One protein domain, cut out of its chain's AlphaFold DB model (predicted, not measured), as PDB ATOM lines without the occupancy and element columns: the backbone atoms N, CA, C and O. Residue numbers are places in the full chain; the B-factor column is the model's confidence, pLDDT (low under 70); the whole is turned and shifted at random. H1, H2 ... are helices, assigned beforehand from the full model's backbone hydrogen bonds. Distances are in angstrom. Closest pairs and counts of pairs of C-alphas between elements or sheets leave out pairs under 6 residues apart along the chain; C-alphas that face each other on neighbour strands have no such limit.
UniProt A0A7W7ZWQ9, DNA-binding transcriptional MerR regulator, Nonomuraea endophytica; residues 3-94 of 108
ATOM      1  N   ARG A   3     136.091 123.468 207.186       67.94
ATOM      2  CA  ARG A   3     136.923 123.188 208.379       67.94
ATOM      3  C   ARG A   3     136.284 122.197 209.356       67.94
ATOM      4  O   ARG A   3     136.977 121.383 209.950       67.94
ATOM      5  N   TYR A   4     134.964 122.265 209.524       74.12
ATOM      6  CA  TYR A   4     134.239 121.352 210.408       74.12
ATOM      7  C   TYR A   4     134.210 119.924 209.845       74.12
ATOM      8  O   TYR A   4     134.336 118.964 210.590       74.12
ATOM      9  N   ARG A   5     134.113 119.781 208.519       67.19
ATOM     10  CA  ARG A   5     134.102 118.481 207.828       67.19
ATOM     11  C   ARG A   5     135.478 117.818 207.825       67.19
ATOM     12  O   ARG A   5     135.570 116.611 208.005       67.19
ATOM     13  N   GLU A   6     136.535 118.612 207.690       65.69
ATOM     14  CA  GLU A   6     137.917 118.146 207.831       65.69
ATOM     15  C   GLU A   6     138.195 117.599 209.238       65.69
ATOM     16  O   GLU A   6     138.708 116.495 209.373       65.69
ATOM     17  N   ALA A   7     137.776 118.322 210.286       71.69
ATOM     18  CA  ALA A   7     137.915 117.868 211.672       71.69
ATOM     19  C   ALA A   7     137.160 116.555 211.960       71.69
ATOM     20  O   ALA A   7     137.521 115.817 212.872       71.69
ATOM     21  N   LEU A   8     136.124 116.260 211.173       74.62
ATOM     22  CA  LEU A   8     135.341 115.029 211.247       74.62
ATOM     23  C   LEU A   8     135.904 113.886 210.381       74.62
ATOM     24  O   LEU A   8     135.327 112.802 210.375       74.62
ATOM     25  N   GLY A   9     136.998 114.103 209.642       69.81
ATOM     26  CA  GLY A   9     137.586 113.086 208.763       69.81
ATOM     27  C   GLY A   9     136.763 112.794 207.502       69.81
ATOM     28  O   GLY A   9     136.950 111.759 206.873       69.81
ATOM     29  N   LEU A  10     135.855 113.698 207.119       65.44
ATOM     30  CA  LEU A  10     135.027 113.576 205.908       65.44
ATOM     31  C   LEU A  10     135.754 113.988 204.624       65.44
ATOM     32  O   LEU A  10     135.168 113.955 203.545       65.44
ATOM     33  N   LEU A  11     137.001 114.433 204.742       65.75
ATOM     34  CA  LEU A  11     137.841 114.824 203.622       65.75
ATOM     35  C   LEU A  11     139.084 113.932 203.617       65.75
ATOM     36  O   LEU A  11     139.615 113.651 204.698       65.75
ATOM     37  N   PRO A  12     139.568 113.504 202.437       58.47
ATOM     38  CA  PRO A  12     140.876 112.873 202.324       58.47
ATOM     39  C   PRO A  12     141.934 113.764 202.990       58.47
ATOM     40  O   PRO A  12     141.807 114.991 202.913       58.47
ATOM     41  N   PRO A  13     142.969 113.200 203.642       58.44
ATOM     42  CA  PRO A  13     144.042 114.004 204.211       58.44
ATOM     43  C   PRO A  13     144.691 114.809 203.083       58.44
ATOM     44  O   PRO A  13     145.405 114.260 202.241       58.44
ATOM     45  N   VAL A  14     144.403 116.110 203.037       56.84
ATOM     46  CA  VAL A  14     144.979 117.005 202.037       56.84
ATOM     47  C   VAL A  14     146.478 117.024 202.292       56.84
ATOM     48  O   VAL A  14     146.920 117.415 203.372       56.84
ATOM     49  N   ARG A  15     147.271 116.562 201.322       51.50
ATOM     50  CA  ARG A  15     148.732 116.611 201.420       51.50
ATOM     51  C   ARG A  15     149.140 118.077 201.581       51.50
ATOM     52  O   ARG A  15     148.953 118.873 200.662       51.50
ATOM     53  N   GLU A  16     149.683 118.440 202.741       47.47
ATOM     54  CA  GLU A  16     150.225 119.777 202.992       47.47
ATOM     55  C   GLU A  16     151.514 119.980 202.179       47.47
ATOM     56  O   GLU A  16     152.626 119.847 202.680       47.47
ATOM     57  N   GLN A  17     151.389 120.293 200.889       44.12
ATOM     58  CA  GLN A  17     152.487 120.883 200.121       44.12
ATOM     59  C   GLN A  17     152.419 122.412 200.257       44.12
ATOM     60  O   GLN A  17     151.981 123.122 199.353       44.12
ATOM     61  N   GLY A  18     152.836 122.914 201.425       52.38
ATOM     62  CA  GLY A  18     152.945 124.345 201.731       52.38
ATOM     63  C   GLY A  18     151.730 124.965 202.438       52.38
ATOM     64  O   GLY A  18     150.738 124.301 202.721       52.38
ATOM     65  N   ALA A  19     151.822 126.271 202.726       57.41
ATOM     66  CA  ALA A  19     150.926 127.037 203.610       57.41
ATOM     67  C   ALA A  19     149.443 127.139 203.172       57.41
ATOM     68  O   ALA A  19     148.636 127.766 203.863       57.41
ATOM     69  N   HIS A  20     149.053 126.519 202.053       51.44
ATOM     70  CA  HIS A  20     147.675 126.483 201.566       51.44
ATOM     71  C   HIS A  20     147.295 125.067 201.112       51.44
ATOM     72  O   HIS A  20     147.856 124.540 200.152       51.44
ATOM     73  N   ARG A  21     146.301 124.472 201.786       56.94
ATOM     74  CA  ARG A  21     145.660 123.206 201.394       56.94
ATOM     75  C   ARG A  21     145.101 123.332 199.974       56.94
ATOM     76  O   ARG A  21     144.214 124.153 199.744       56.94
ATOM     77  N   ARG A  22     145.613 122.537 199.030       64.50
ATOM     78  CA  ARG A  22     145.060 122.437 197.672       64.50
ATOM     79  C   ARG A  22     144.087 121.266 197.620       64.50
ATOM     80  O   ARG A  22     144.502 120.130 197.805       64.50
ATOM     81  N   PHE A  23     142.815 121.558 197.376       62.75
ATOM     82  CA  PHE A  23     141.824 120.553 197.000       62.75
ATOM     83  C   PHE A  23     141.893 120.401 195.479       62.75
ATOM     84  O   PHE A  23     141.725 121.395 194.771       62.75
ATOM     85  N   GLY A  24     142.217 119.208 194.990       76.75
ATOM     86  CA  GLY A  24     142.099 118.870 193.579       76.75
ATOM     87  C   GLY A  24     140.658 118.508 193.219       76.75
ATOM     88  O   GLY A  24     139.757 118.511 194.063       76.75
ATOM     89  N   ASP A  25     140.438 118.194 191.945       79.25
ATOM     90  CA  ASP A  25     139.105 117.872 191.430       79.25
ATOM     91  C   ASP A  25     138.507 116.625 192.102       79.25
ATOM     92  O   ASP A  25     137.307 116.589 192.370       79.25
ATOM     93  N   GLU A  26     139.335 115.632 192.445       75.62
ATOM     94  CA  GLU A  26     138.901 114.420 193.153       75.62
ATOM     95  C   GLU A  26     138.402 114.734 194.571       75.62
ATOM     96  O   GLU A  26     137.340 114.258 194.981       75.62
ATOM     97  N   GLU A  27     139.112 115.584 195.321       76.56
ATOM     98  CA  GLU A  27     138.668 115.990 196.654       76.56
ATOM     99  C   GLU A  27     137.379 116.817 196.591       76.56
ATOM    100  O   GLU A  27     136.493 116.642 197.429       76.56
ATOM    101  N   LEU A  28     137.243 117.691 195.588       83.56
ATOM    102  CA  LEU A  28     136.023 118.474 195.375       83.56
ATOM    103  C   LEU A  28     134.825 117.583 195.019       83.56
ATOM    104  O   LEU A  28     133.726 117.813 195.530       83.56
ATOM    105  N   GLN A  29     135.029 116.541 194.210       86.00
ATOM    106  CA  GLN A  29     133.995 115.549 193.906       86.00
ATOM    107  C   GLN A  29     133.566 114.768 195.155       86.00
ATOM    108  O   GLN A  29     132.367 114.608 195.392       86.00
ATOM    109  N   ALA A  30     134.514 114.348 195.998       82.81
ATOM    110  CA  ALA A  30     134.206 113.675 197.261       82.81
ATOM    111  C   ALA A  30     133.402 114.579 198.218       82.81
ATOM    112  O   ALA A  30     132.439 114.130 198.847       82.81
ATOM    113  N   VAL A  31     133.738 115.875 198.288       85.44
ATOM    114  CA  VAL A  31     132.970 116.862 199.067       85.44
ATOM    115  C   VAL A  31     131.542 116.970 198.542       85.44
ATOM    116  O   VAL A  31     130.602 116.941 199.340       85.44
ATOM    117  N   ALA A  32     131.377 117.111 197.223       88.75
ATOM    118  CA  ALA A  32     130.070 117.238 196.587       88.75
ATOM    119  C   ALA A  32     129.197 116.008 196.873       88.75
ATOM    120  O   ALA A  32     128.070 116.154 197.342       88.75
ATOM    121  N   GLN A  33     129.762 114.807 196.732       91.19
ATOM    122  CA  GLN A  33     129.078 113.562 197.077       91.19
ATOM    123  C   GLN A  33     128.636 113.530 198.549       91.19
ATOM    124  O   GLN A  33     127.512 113.130 198.852       91.19
ATOM    125  N   GLY A  34     129.491 113.977 199.473       89.88
ATOM    126  CA  GLY A  34     129.140 114.071 200.891       89.88
ATOM    127  C   GLY A  34     127.994 115.053 201.161       89.88
ATOM    128  O   GLY A  34     127.089 114.744 201.933       89.88
ATOM    129  N   VAL A  35     127.992 116.221 200.506       92.69
ATOM    130  CA  VAL A  35     126.887 117.202 200.587       92.69
ATOM    131  C   VAL A  35     125.577 116.608 200.063       92.69
ATOM    132  O   VAL A  35     124.523 116.828 200.662       92.69
ATOM    133  N   ASP A  36     125.633 115.842 198.978       95.44
ATOM    134  CA  ASP A  36     124.447 115.211 198.400       95.44
ATOM    135  C   ASP A  36     123.857 114.141 199.327       95.44
ATOM    136  O   ASP A  36     122.636 114.061 199.469       95.44
ATOM    137  N   LEU A  37     124.697 113.357 200.012       95.25
ATOM    138  CA  LEU A  37     124.248 112.398 201.027       95.25
ATOM    139  C   LEU A  37     123.582 113.095 202.219       95.25
ATOM    140  O   LEU A  37     122.503 112.671 202.634       95.25
ATOM    141  N   GLU A  38     124.182 114.176 202.728       94.44
ATOM    142  CA  GLU A  38     123.606 114.977 203.818       94.44
ATOM    143  C   GLU A  38     122.205 115.479 203.465       94.44
ATOM    144  O   GLU A  38     121.271 115.304 204.244       94.44
ATOM    145  N   ARG A  39     122.028 116.030 202.257       95.44
ATOM    146  CA  ARG A  39     120.723 116.520 201.790       95.44
ATOM    147  C   ARG A  39     119.719 115.398 201.564       95.44
ATOM    148  O   ARG A  39     118.557 115.539 201.922       95.44
ATOM    149  N   ARG A  40     120.146 114.298 200.940       97.44
ATOM    150  CA  ARG A  40     119.256 113.190 200.567       97.44
ATOM    151  C   ARG A  40     118.690 112.464 201.783       97.44
ATOM    152  O   ARG A  40     117.555 111.997 201.722       97.44
ATOM    153  N   PHE A  41     119.488 112.325 202.836       96.44
ATOM    154  CA  PHE A  41     119.105 111.590 204.040       96.44
ATOM    155  C   PHE A  41     118.741 112.495 205.216       96.44
ATOM    156  O   PHE A  41     118.427 111.966 206.277       96.44
ATOM    157  N   ASP A  42     118.757 113.818 205.015       96.25
ATOM    158  CA  ASP A  42     118.518 114.826 206.055       96.25
ATOM    159  C   ASP A  42     119.389 114.580 207.298       96.25
ATOM    160  O   ASP A  42     118.919 114.530 208.431       96.25
ATOM    161  N   VAL A  43     120.683 114.349 207.059       94.31
ATOM    162  CA  VAL A  43     121.666 114.080 208.113       94.31
ATOM    163  C   VAL A  43     122.669 115.212 208.217       94.31
ATOM    164  O   VAL A  43     123.098 115.813 207.231       94.31
ATOM    165  N   SER A  44     123.094 115.476 209.442       91.56
ATOM    166  CA  SER A  44     124.194 116.381 209.722       91.56
ATOM    167  C   SER A  44     125.540 115.793 209.265       91.56
ATOM    168  O   SER A  44     125.710 114.572 209.176       91.56
ATOM    169  N   PRO A  45     126.566 116.642 209.064       88.69
ATOM    170  CA  PRO A  45     127.916 116.166 208.762       88.69
ATOM    171  C   PRO A  45     128.473 115.230 209.843       88.69
ATOM    172  O   PRO A  45     129.186 114.276 209.542       88.69
ATOM    173  N   ALA A  46     128.141 115.474 211.113       88.75
ATOM    174  CA  ALA A  46     128.600 114.638 212.220       88.75
ATOM    175  C   ALA A  46     128.001 113.225 212.161       88.75
ATOM    176  O   ALA A  46     128.709 112.249 212.403       88.75
ATOM    177  N   GLU A  47     126.724 113.104 211.793       93.50
ATOM    178  CA  GLU A  47     126.061 111.810 211.613       93.50
ATOM    179  C   GLU A  47     126.650 111.039 210.434       93.50
ATOM    180  O   GLU A  47     126.920 109.845 210.563       93.50
ATOM    181  N   LEU A  48     126.930 111.719 209.316       94.19
ATOM    182  CA  LEU A  48     127.600 111.097 208.176       94.19
ATOM    183  C   LEU A  48     129.010 110.607 208.545       94.19
ATOM    184  O   LEU A  48     129.384 109.484 208.208       94.19
ATOM    185  N   ALA A  49     129.779 111.407 209.288       90.19
ATOM    186  CA  ALA A  49     131.116 111.020 209.739       90.19
ATOM    187  C   ALA A  49     131.072 109.830 210.701       90.19
ATOM    188  O   ALA A  49     131.865 108.893 210.586       90.19
ATOM    189  N   PHE A  50     130.105 109.825 211.619       94.12
ATOM    190  CA  PHE A  50     129.885 108.697 212.510       94.12
ATOM    191  C   PHE A  50     129.472 107.436 211.741       94.12
ATOM    192  O   PHE A  50     129.961 106.353 212.051       94.12
ATOM    193  N   ALA A  51     128.641 107.557 210.703       94.94
ATOM    194  CA  ALA A  51     128.283 106.433 209.842       94.94
ATOM    195  C   ALA A  51     129.510 105.852 209.119       94.94
ATOM    196  O   ALA A  51     129.696 104.636 209.119       94.94
ATOM    197  N   LEU A  52     130.393 106.697 208.575       94.31
ATOM    198  CA  LEU A  52     131.656 106.235 207.990       94.31
ATOM    199  C   LEU A  52     132.538 105.533 209.025       94.31
ATOM    200  O   LEU A  52     133.102 104.482 208.731       94.31
ATOM    201  N   ARG A  53     132.591 106.054 210.253       93.94
ATOM    202  CA  ARG A  53     133.306 105.428 211.368       93.94
ATOM    203  C   ARG A  53     132.740 104.054 211.736       93.94
ATOM    204  O   ARG A  53     133.494 103.118 211.967       93.94
ATOM    205  N   VAL A  54     131.415 103.905 211.746       96.38
ATOM    206  CA  VAL A  54     130.735 102.610 211.933       96.38
ATOM    207  C   VAL A  54     131.094 101.620 210.820       96.38
ATOM    208  O   VAL A  54     131.134 100.417 211.068       96.38
ATOM    209  N   LEU A  55     131.358 102.094 209.600       94.69
ATOM    210  CA  LEU A  55     131.761 101.244 208.478       94.69
ATOM    211  C   LEU A  55     133.257 100.889 208.495       94.69
ATOM    212  O   LEU A  55     133.613  99.805 208.039       94.69
ATOM    213  N   SER A  56     134.122 101.764 209.018       93.12
ATOM    214  CA  SER A  56     135.581 101.587 208.991       93.12
ATOM    215  C   SER A  56     136.183 101.008 210.277       93.12
ATOM    216  O   SER A  56     137.196 100.314 210.204       93.12
ATOM    217  N   GLU A  57     135.578 101.242 211.446       95.44
ATOM    218  CA  GLU A  57     136.080 100.786 212.748       95.44
ATOM    219  C   GLU A  57     135.265  99.590 213.282       95.44
ATOM    220  O   GLU A  57     134.132  99.765 213.750       95.44
ATOM    221  N   PRO A  58     135.831  98.362 213.317       92.50
ATOM    222  CA  PRO A  58     135.095  97.164 213.734       92.50
ATOM    223  C   PRO A  58     134.517  97.242 215.153       92.50
ATOM    224  O   PRO A  58     133.407  96.762 215.395       92.50
ATOM    225  N   ALA A  59     135.245  97.871 216.081       93.88
ATOM    226  CA  ALA A  59     134.816  98.034 217.470       93.88
ATOM    227  C   ALA A  59     133.589  98.956 217.592       93.88
ATOM    228  O   ALA A  59     132.629  98.625 218.289       93.88
ATOM    229  N   VAL A  60     133.578 100.078 216.863       95.44
ATOM    230  CA  VAL A  60     132.432 101.006 216.824       95.44
ATOM    231  C   VAL A  60     131.222 100.310 216.209       95.44
ATOM    232  O   VAL A  60     130.116 100.375 216.745       95.44
ATOM    233  N   ALA A  61     131.447  99.569 215.124       95.69
ATOM    234  CA  ALA A  61     130.414  98.800 214.453       95.69
ATOM    235  C   ALA A  61     129.752  97.768 215.384       95.69
ATOM    236  O   ALA A  61     128.531  97.604 215.364       95.69
ATOM    237  N   GLN A  62     130.543  97.072 216.207       95.44
ATOM    238  CA  GLN A  62     130.029  96.131 217.201       95.44
ATOM    239  C   GLN A  62     129.179  96.839 218.264       95.44
ATOM    240  O   GLN A  62     128.044  96.425 218.492       95.44
ATOM    241  N   ALA A  63     129.678  97.929 218.852       96.00
ATOM    242  CA  ALA A  63     128.960  98.669 219.890       96.00
ATOM    243  C   ALA A  63     127.604  99.212 219.395       96.00
ATOM    244  O   ALA A  63     126.583  99.075 220.072       96.00
ATOM    245  N   VAL A  64     127.563  99.773 218.179       96.56
ATOM    246  CA  VAL A  64     126.316 100.270 217.571       96.56
ATOM    247  C   VAL A  64     125.345  99.126 217.265       96.56
ATOM    248  O   VAL A  64     124.141  99.275 217.475       96.56
ATOM    249  N   ARG A  65     125.842  97.960 216.826       94.75
ATOM    250  CA  ARG A  65     125.003  96.768 216.620       94.75
ATOM    251  C   ARG A  65     124.385  96.266 217.921       94.75
ATOM    252  O   ARG A  65     123.188  95.993 217.949       94.75
ATOM    253  N   GLU A  66     125.171  96.172 218.989       94.81
ATOM    254  CA  GLU A  66     124.686  95.765 220.312       94.81
ATOM    255  C   GLU A  66     123.605  96.717 220.832       94.81
ATOM    256  O   GLU A  66     122.557  96.264 221.299       94.81
ATOM    257  N   LEU A  67     123.816  98.031 220.684       95.12
ATOM    258  CA  LEU A  67     122.799  99.031 221.002       95.12
ATOM    259  C   LEU A  67     121.538  98.819 220.160       95.12
ATOM    260  O   LEU A  67     120.446  98.759 220.718       95.12
ATOM    261  N   GLY A  68     121.683  98.661 218.841       95.12
ATOM    262  CA  GLY A  68     120.577  98.442 217.910       95.12
ATOM    263  C   GLY A  68     119.729  97.219 218.259       95.12
ATOM    264  O   GLY A  68     118.503  97.286 218.173       95.12
ATOM    265  N   ILE A  69     120.359  96.131 218.709       94.94
ATOM    266  CA  ILE A  69     119.667  94.935 219.208       94.94
ATOM    267  C   ILE A  69     118.940  95.246 220.517       94.94
ATOM    268  O   ILE A  69     117.764  94.917 220.661       94.94
ATOM    269  N   ARG A  70     119.607  95.918 221.463       92.81
ATOM    270  CA  ARG A  70     119.033  96.257 222.775       92.81
ATOM    271  C   ARG A  70     117.788  97.137 222.664       92.81
ATOM    272  O   ARG A  70     116.848  96.939 223.426       92.81
ATOM    273  N   ILE A  71     117.773  98.080 221.723       95.06
ATOM    274  CA  ILE A  71     116.624  98.969 221.477       95.06
ATOM    275  C   ILE A  71     115.607  98.384 220.483       95.06
ATOM    276  O   ILE A  71     114.659  99.068 220.110       95.06
ATOM    277  N   GLY A  72     115.818  97.151 220.004       92.38
ATOM    278  CA  GLY A  72     114.904  96.459 219.090       92.38
ATOM    279  C   GLY A  72     114.887  96.986 217.650       92.38
ATOM    280  O   GLY A  72     113.987  96.638 216.891       92.38
ATOM    281  N   ARG A  73     115.863  97.808 217.246       92.69
ATOM    282  CA  ARG A  73     115.985  98.304 215.862       92.69
ATOM    283  C   ARG A  73     116.715  97.344 214.931       92.69
ATOM    284  O   ARG A  73     116.494  97.386 213.726       92.69
ATOM    285  N   LEU A  74     117.583  96.496 215.475       89.62
ATOM    286  CA  LEU A  74     118.267  95.440 214.737       89.62
ATOM    287  C   LEU A  74     117.852  94.083 215.292       89.62
ATOM    288  O   LEU A  74     117.707  93.910 216.500       89.62
ATOM    289  N   GLN A  75     117.695  93.100 214.409       82.62
ATOM    290  CA  GLN A  75     117.505  91.720 214.835       82.62
ATOM    291  C   GLN A  75     118.867  91.105 215.153       82.62
ATOM    292  O   GLN A  75     119.814  91.245 214.376       82.62
ATOM    293  N   ALA A  76     118.965  90.408 216.286       76.62
ATOM    294  CA  ALA A  76     120.145  89.606 216.565       76.62
ATOM    295  C   ALA A  76     120.265  88.504 215.495       76.62
ATOM    296  O   ALA A  76     119.244  87.902 215.138       76.62
ATOM    297  N   PRO A  77     121.475  88.224 214.979       66.69
ATOM    298  CA  PRO A  77     121.665  87.115 214.060       66.69
ATOM    299  C   PRO A  77     121.155  85.833 214.724       66.69
ATOM    300  O   PRO A  77     121.537  85.477 215.843       66.69
ATOM    301  N   ARG A  78     120.211  85.167 214.056       64.75
ATOM    302  CA  ARG A  78     119.662  83.898 214.527       64.75
ATOM    303  C   ARG A  78     120.764  82.854 214.371       64.75
ATOM    304  O   ARG A  78     120.997  82.397 213.259       64.75
ATOM    305  N   ARG A  79     121.393  82.457 215.485       61.50
ATOM    306  CA  ARG A  79     122.489  81.462 215.559       61.50
ATOM    307  C   ARG A  79     122.260  80.182 214.734       61.50
ATOM    308  O   ARG A  79     123.219  79.534 214.337       61.50
ATOM    309  N   ALA A  80     121.006  79.816 214.462       58.09
ATOM    310  CA  ALA A  80     120.657  78.694 213.589       58.09
ATOM    311  C   ALA A  80     121.170  78.861 212.141       58.09
ATOM    312  O   ALA A  80     121.665  77.902 211.557       58.09
ATOM    313  N   LEU A  81     121.119  80.076 211.584       61.16
ATOM    314  CA  LEU A  81     121.587  80.364 210.221       61.16
ATOM    315  C   LEU A  81     123.119  80.348 210.124       61.16
ATOM    316  O   LEU A  81     123.671  79.993 209.083       61.16
ATOM    317  N   ASP A  82     123.811  80.687 211.214       66.19
ATOM    318  CA  ASP A  82     125.274  80.651 211.274       66.19
ATOM    319  C   ASP A  82     125.791  79.209 211.228       66.19
ATOM    320  O   ASP A  82     126.727  78.914 210.486       66.19
ATOM    321  N   PHE A  83     125.123  78.284 211.926       69.81
ATOM    322  CA  PHE A  83     125.453  76.857 211.874       69.81
ATOM    323  C   PHE A  83     125.272  76.270 210.466       69.81
ATOM    324  O   PHE A  83     126.134  75.538 209.973       69.81
ATOM    325  N   GLU A  84     124.173  76.606 209.786       75.88
ATOM    326  CA  GLU A  84     123.927  76.158 208.411       75.88
ATOM    327  C   GLU A  84     124.956  76.735 207.430       75.88
ATOM    328  O   GLU A  84     125.476  76.009 206.577       75.88
ATOM    329  N   LYS A  85     125.323  78.010 207.597       78.75
ATOM    330  CA  LYS A  85     126.367  78.668 206.806       78.75
ATOM    331  C   LYS A  85     127.742  78.037 207.033       78.75
ATOM    332  O   LYS A  85     128.453  77.765 206.067       78.75
ATOM    333  N   GLU A  86     128.123  77.768 208.280       81.06
ATOM    334  CA  GLU A  86     129.378  77.085 208.611       81.06
ATOM    335  C   GLU A  86     129.423  75.666 208.042       81.06
ATOM    336  O   GLU A  86     130.447  75.249 207.489       81.06
ATOM    337  N   LYS A  87     128.306  74.933 208.115       81.31
ATOM    338  CA  LYS A  87     128.171  73.610 207.499       81.31
ATOM    339  C   LYS A  87     128.359  73.688 205.983       81.31
ATOM    340  O   LYS A  87     129.136  72.906 205.439       81.31
ATOM    341  N   ALA A  88     127.708  74.636 205.312       84.25
ATOM    342  CA  ALA A  88     127.844  74.833 203.871       84.25
ATOM    343  C   ALA A  88     129.287  75.188 203.471       84.25
ATOM    344  O   ALA A  88     129.840  74.591 202.548       84.25
ATOM    345  N   LEU A  89     129.945  76.087 204.211       87.00
ATOM    346  CA  LEU A  89     131.347  76.453 203.979       87.00
ATOM    347  C   LEU A  89     132.306  75.275 204.196       87.00
ATOM    348  O   LEU A  89     133.273  75.128 203.448       87.00
ATOM    349  N   ARG A  90     132.048  74.423 205.194       84.56
ATOM    350  CA  ARG A  90     132.829  73.200 205.424       84.56
ATOM    351  C   ARG A  90     132.670  72.220 204.263       84.56
ATOM    352  O   ARG A  90     133.672  71.704 203.781       84.56
ATOM    353  N   LEU A  91     131.442  72.019 203.785       83.62
ATOM    354  CA  LEU A  91     131.160  71.146 202.645       83.62
ATOM    355  C   LEU A  91     131.860  71.625 201.371       83.62
ATOM    356  O   LEU A  91     132.490  70.806 200.716       83.62
ATOM    357  N   LEU A  92     131.843  72.931 201.080       85.44
ATOM    358  CA  LEU A  92     132.540  73.509 199.922       85.44
ATOM    359  C   LEU A  92     134.061  73.295 199.971       85.44
ATOM    360  O   LEU A  92     134.683  73.002 198.949       85.44
ATOM    361  N   ARG A  93     134.669  73.412 201.160       83.44
ATOM    362  CA  ARG A  93     136.106  73.154 201.363       83.44
ATOM    363  C   ARG A  93     136.454  71.677 201.180       83.44
ATOM    364  O   ARG A  93     137.477  71.373 200.577       83.44
ATOM    365  N   THR A  94     135.610  70.768 201.670       78.19
ATOM    366  CA  THR A  94     135.826  69.319 201.543       78.19
ATOM    367  C   THR A  94     135.561  68.818 200.120       78.19
ATOM    368  O   THR A  94     136.308  67.980 199.629       78.19
TER     369      THR A  94
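Overview. This is residues 3 to 94 of the 108 residues of the protein "DNA-binding transcriptional MerR regulator" of Nonomuraea endophytica (UniProt A0A7W7ZWQ9). The model is an open zigzag of helices: H2, H3 and H4 follow one another end to end with a corner at each joint, and H5 sticks out free at one end of the length. At the other end the short helix H1 is near the beginning of H3 but apart from H2, the long loop of residues 8 to 24 links H1 to H2, and no helices are packed side by side into a core. The printed part has 92 residues with five named helices, H1 to H5 in order along the chain, and no named strand; the class is all helix. The whole is extended, with a radius of gyration of the C-alphas of 19.6 A, and its outline is elongated, spanning 57 by 37 by 23 A.

Arrangement. H1, residues 3 to 7, is close to but not clearly touching H3, residues 45 to 56; their closest C-alphas, those of Arg 5 and Pro 45, are 6.7 A apart. H2, residues 25 to 41, is apart from H1. H2 is close to but not clearly touching H3, with the closest C-alphas, those of Glu 38 and Pro 45, 6.7 A apart. The lines of H2 and H3 are about perpendicular, at 75 degrees. H3 and H4, residues 58 to 70, touch only at the corner by their link, H3 with residues 53 to 55 alone and H4 with residues 60 to 64 alone. Their closest C-alphas, those of Val 54 and Ala 61, are 4.6 A apart, and their lines are about perpendicular, at 73 degrees. H5, residues 79 to 94, touches no helix and is apart from H4. In H1, H2, H3, H4 and H5 every backbone O i to N i+4 pair is within hydrogen-bond range.

Along the chain. H1 begins at C-alpha 3, at (136.923, 123.188, 208.379), and is 6.3 A long from first to last C-alpha. H2, the longest helix with 17 residues, measures 24.5 A and begins at C-alpha 25, at (139.105, 117.872, 191.430). H3 measures 16.5 A and H4 18.5 A. H5 measures 22.8 A and ends at C-alpha 94, at (135.826, 69.319, 201.543).

Size, cuts and confidence. The two C-alphas farthest apart, those of Ala 19 and Thr 94, are 59.7 A apart. Residues 78 to 94, of which 79 to 94 belong to H5, stand free; the body without them spans 49 by 26 by 18 A. The link from H1 to H2 is long, with 17 residues; those from H2 to H3 and from H3 to H4 are tight, and that from H4 to H5 is short. The printed part has no cut. The mean pLDDT of the printed part is 81.3, and 25 residues are under 70: residue 3, residues 5 to 6, residues 9 to 23 and residues 77 to 83.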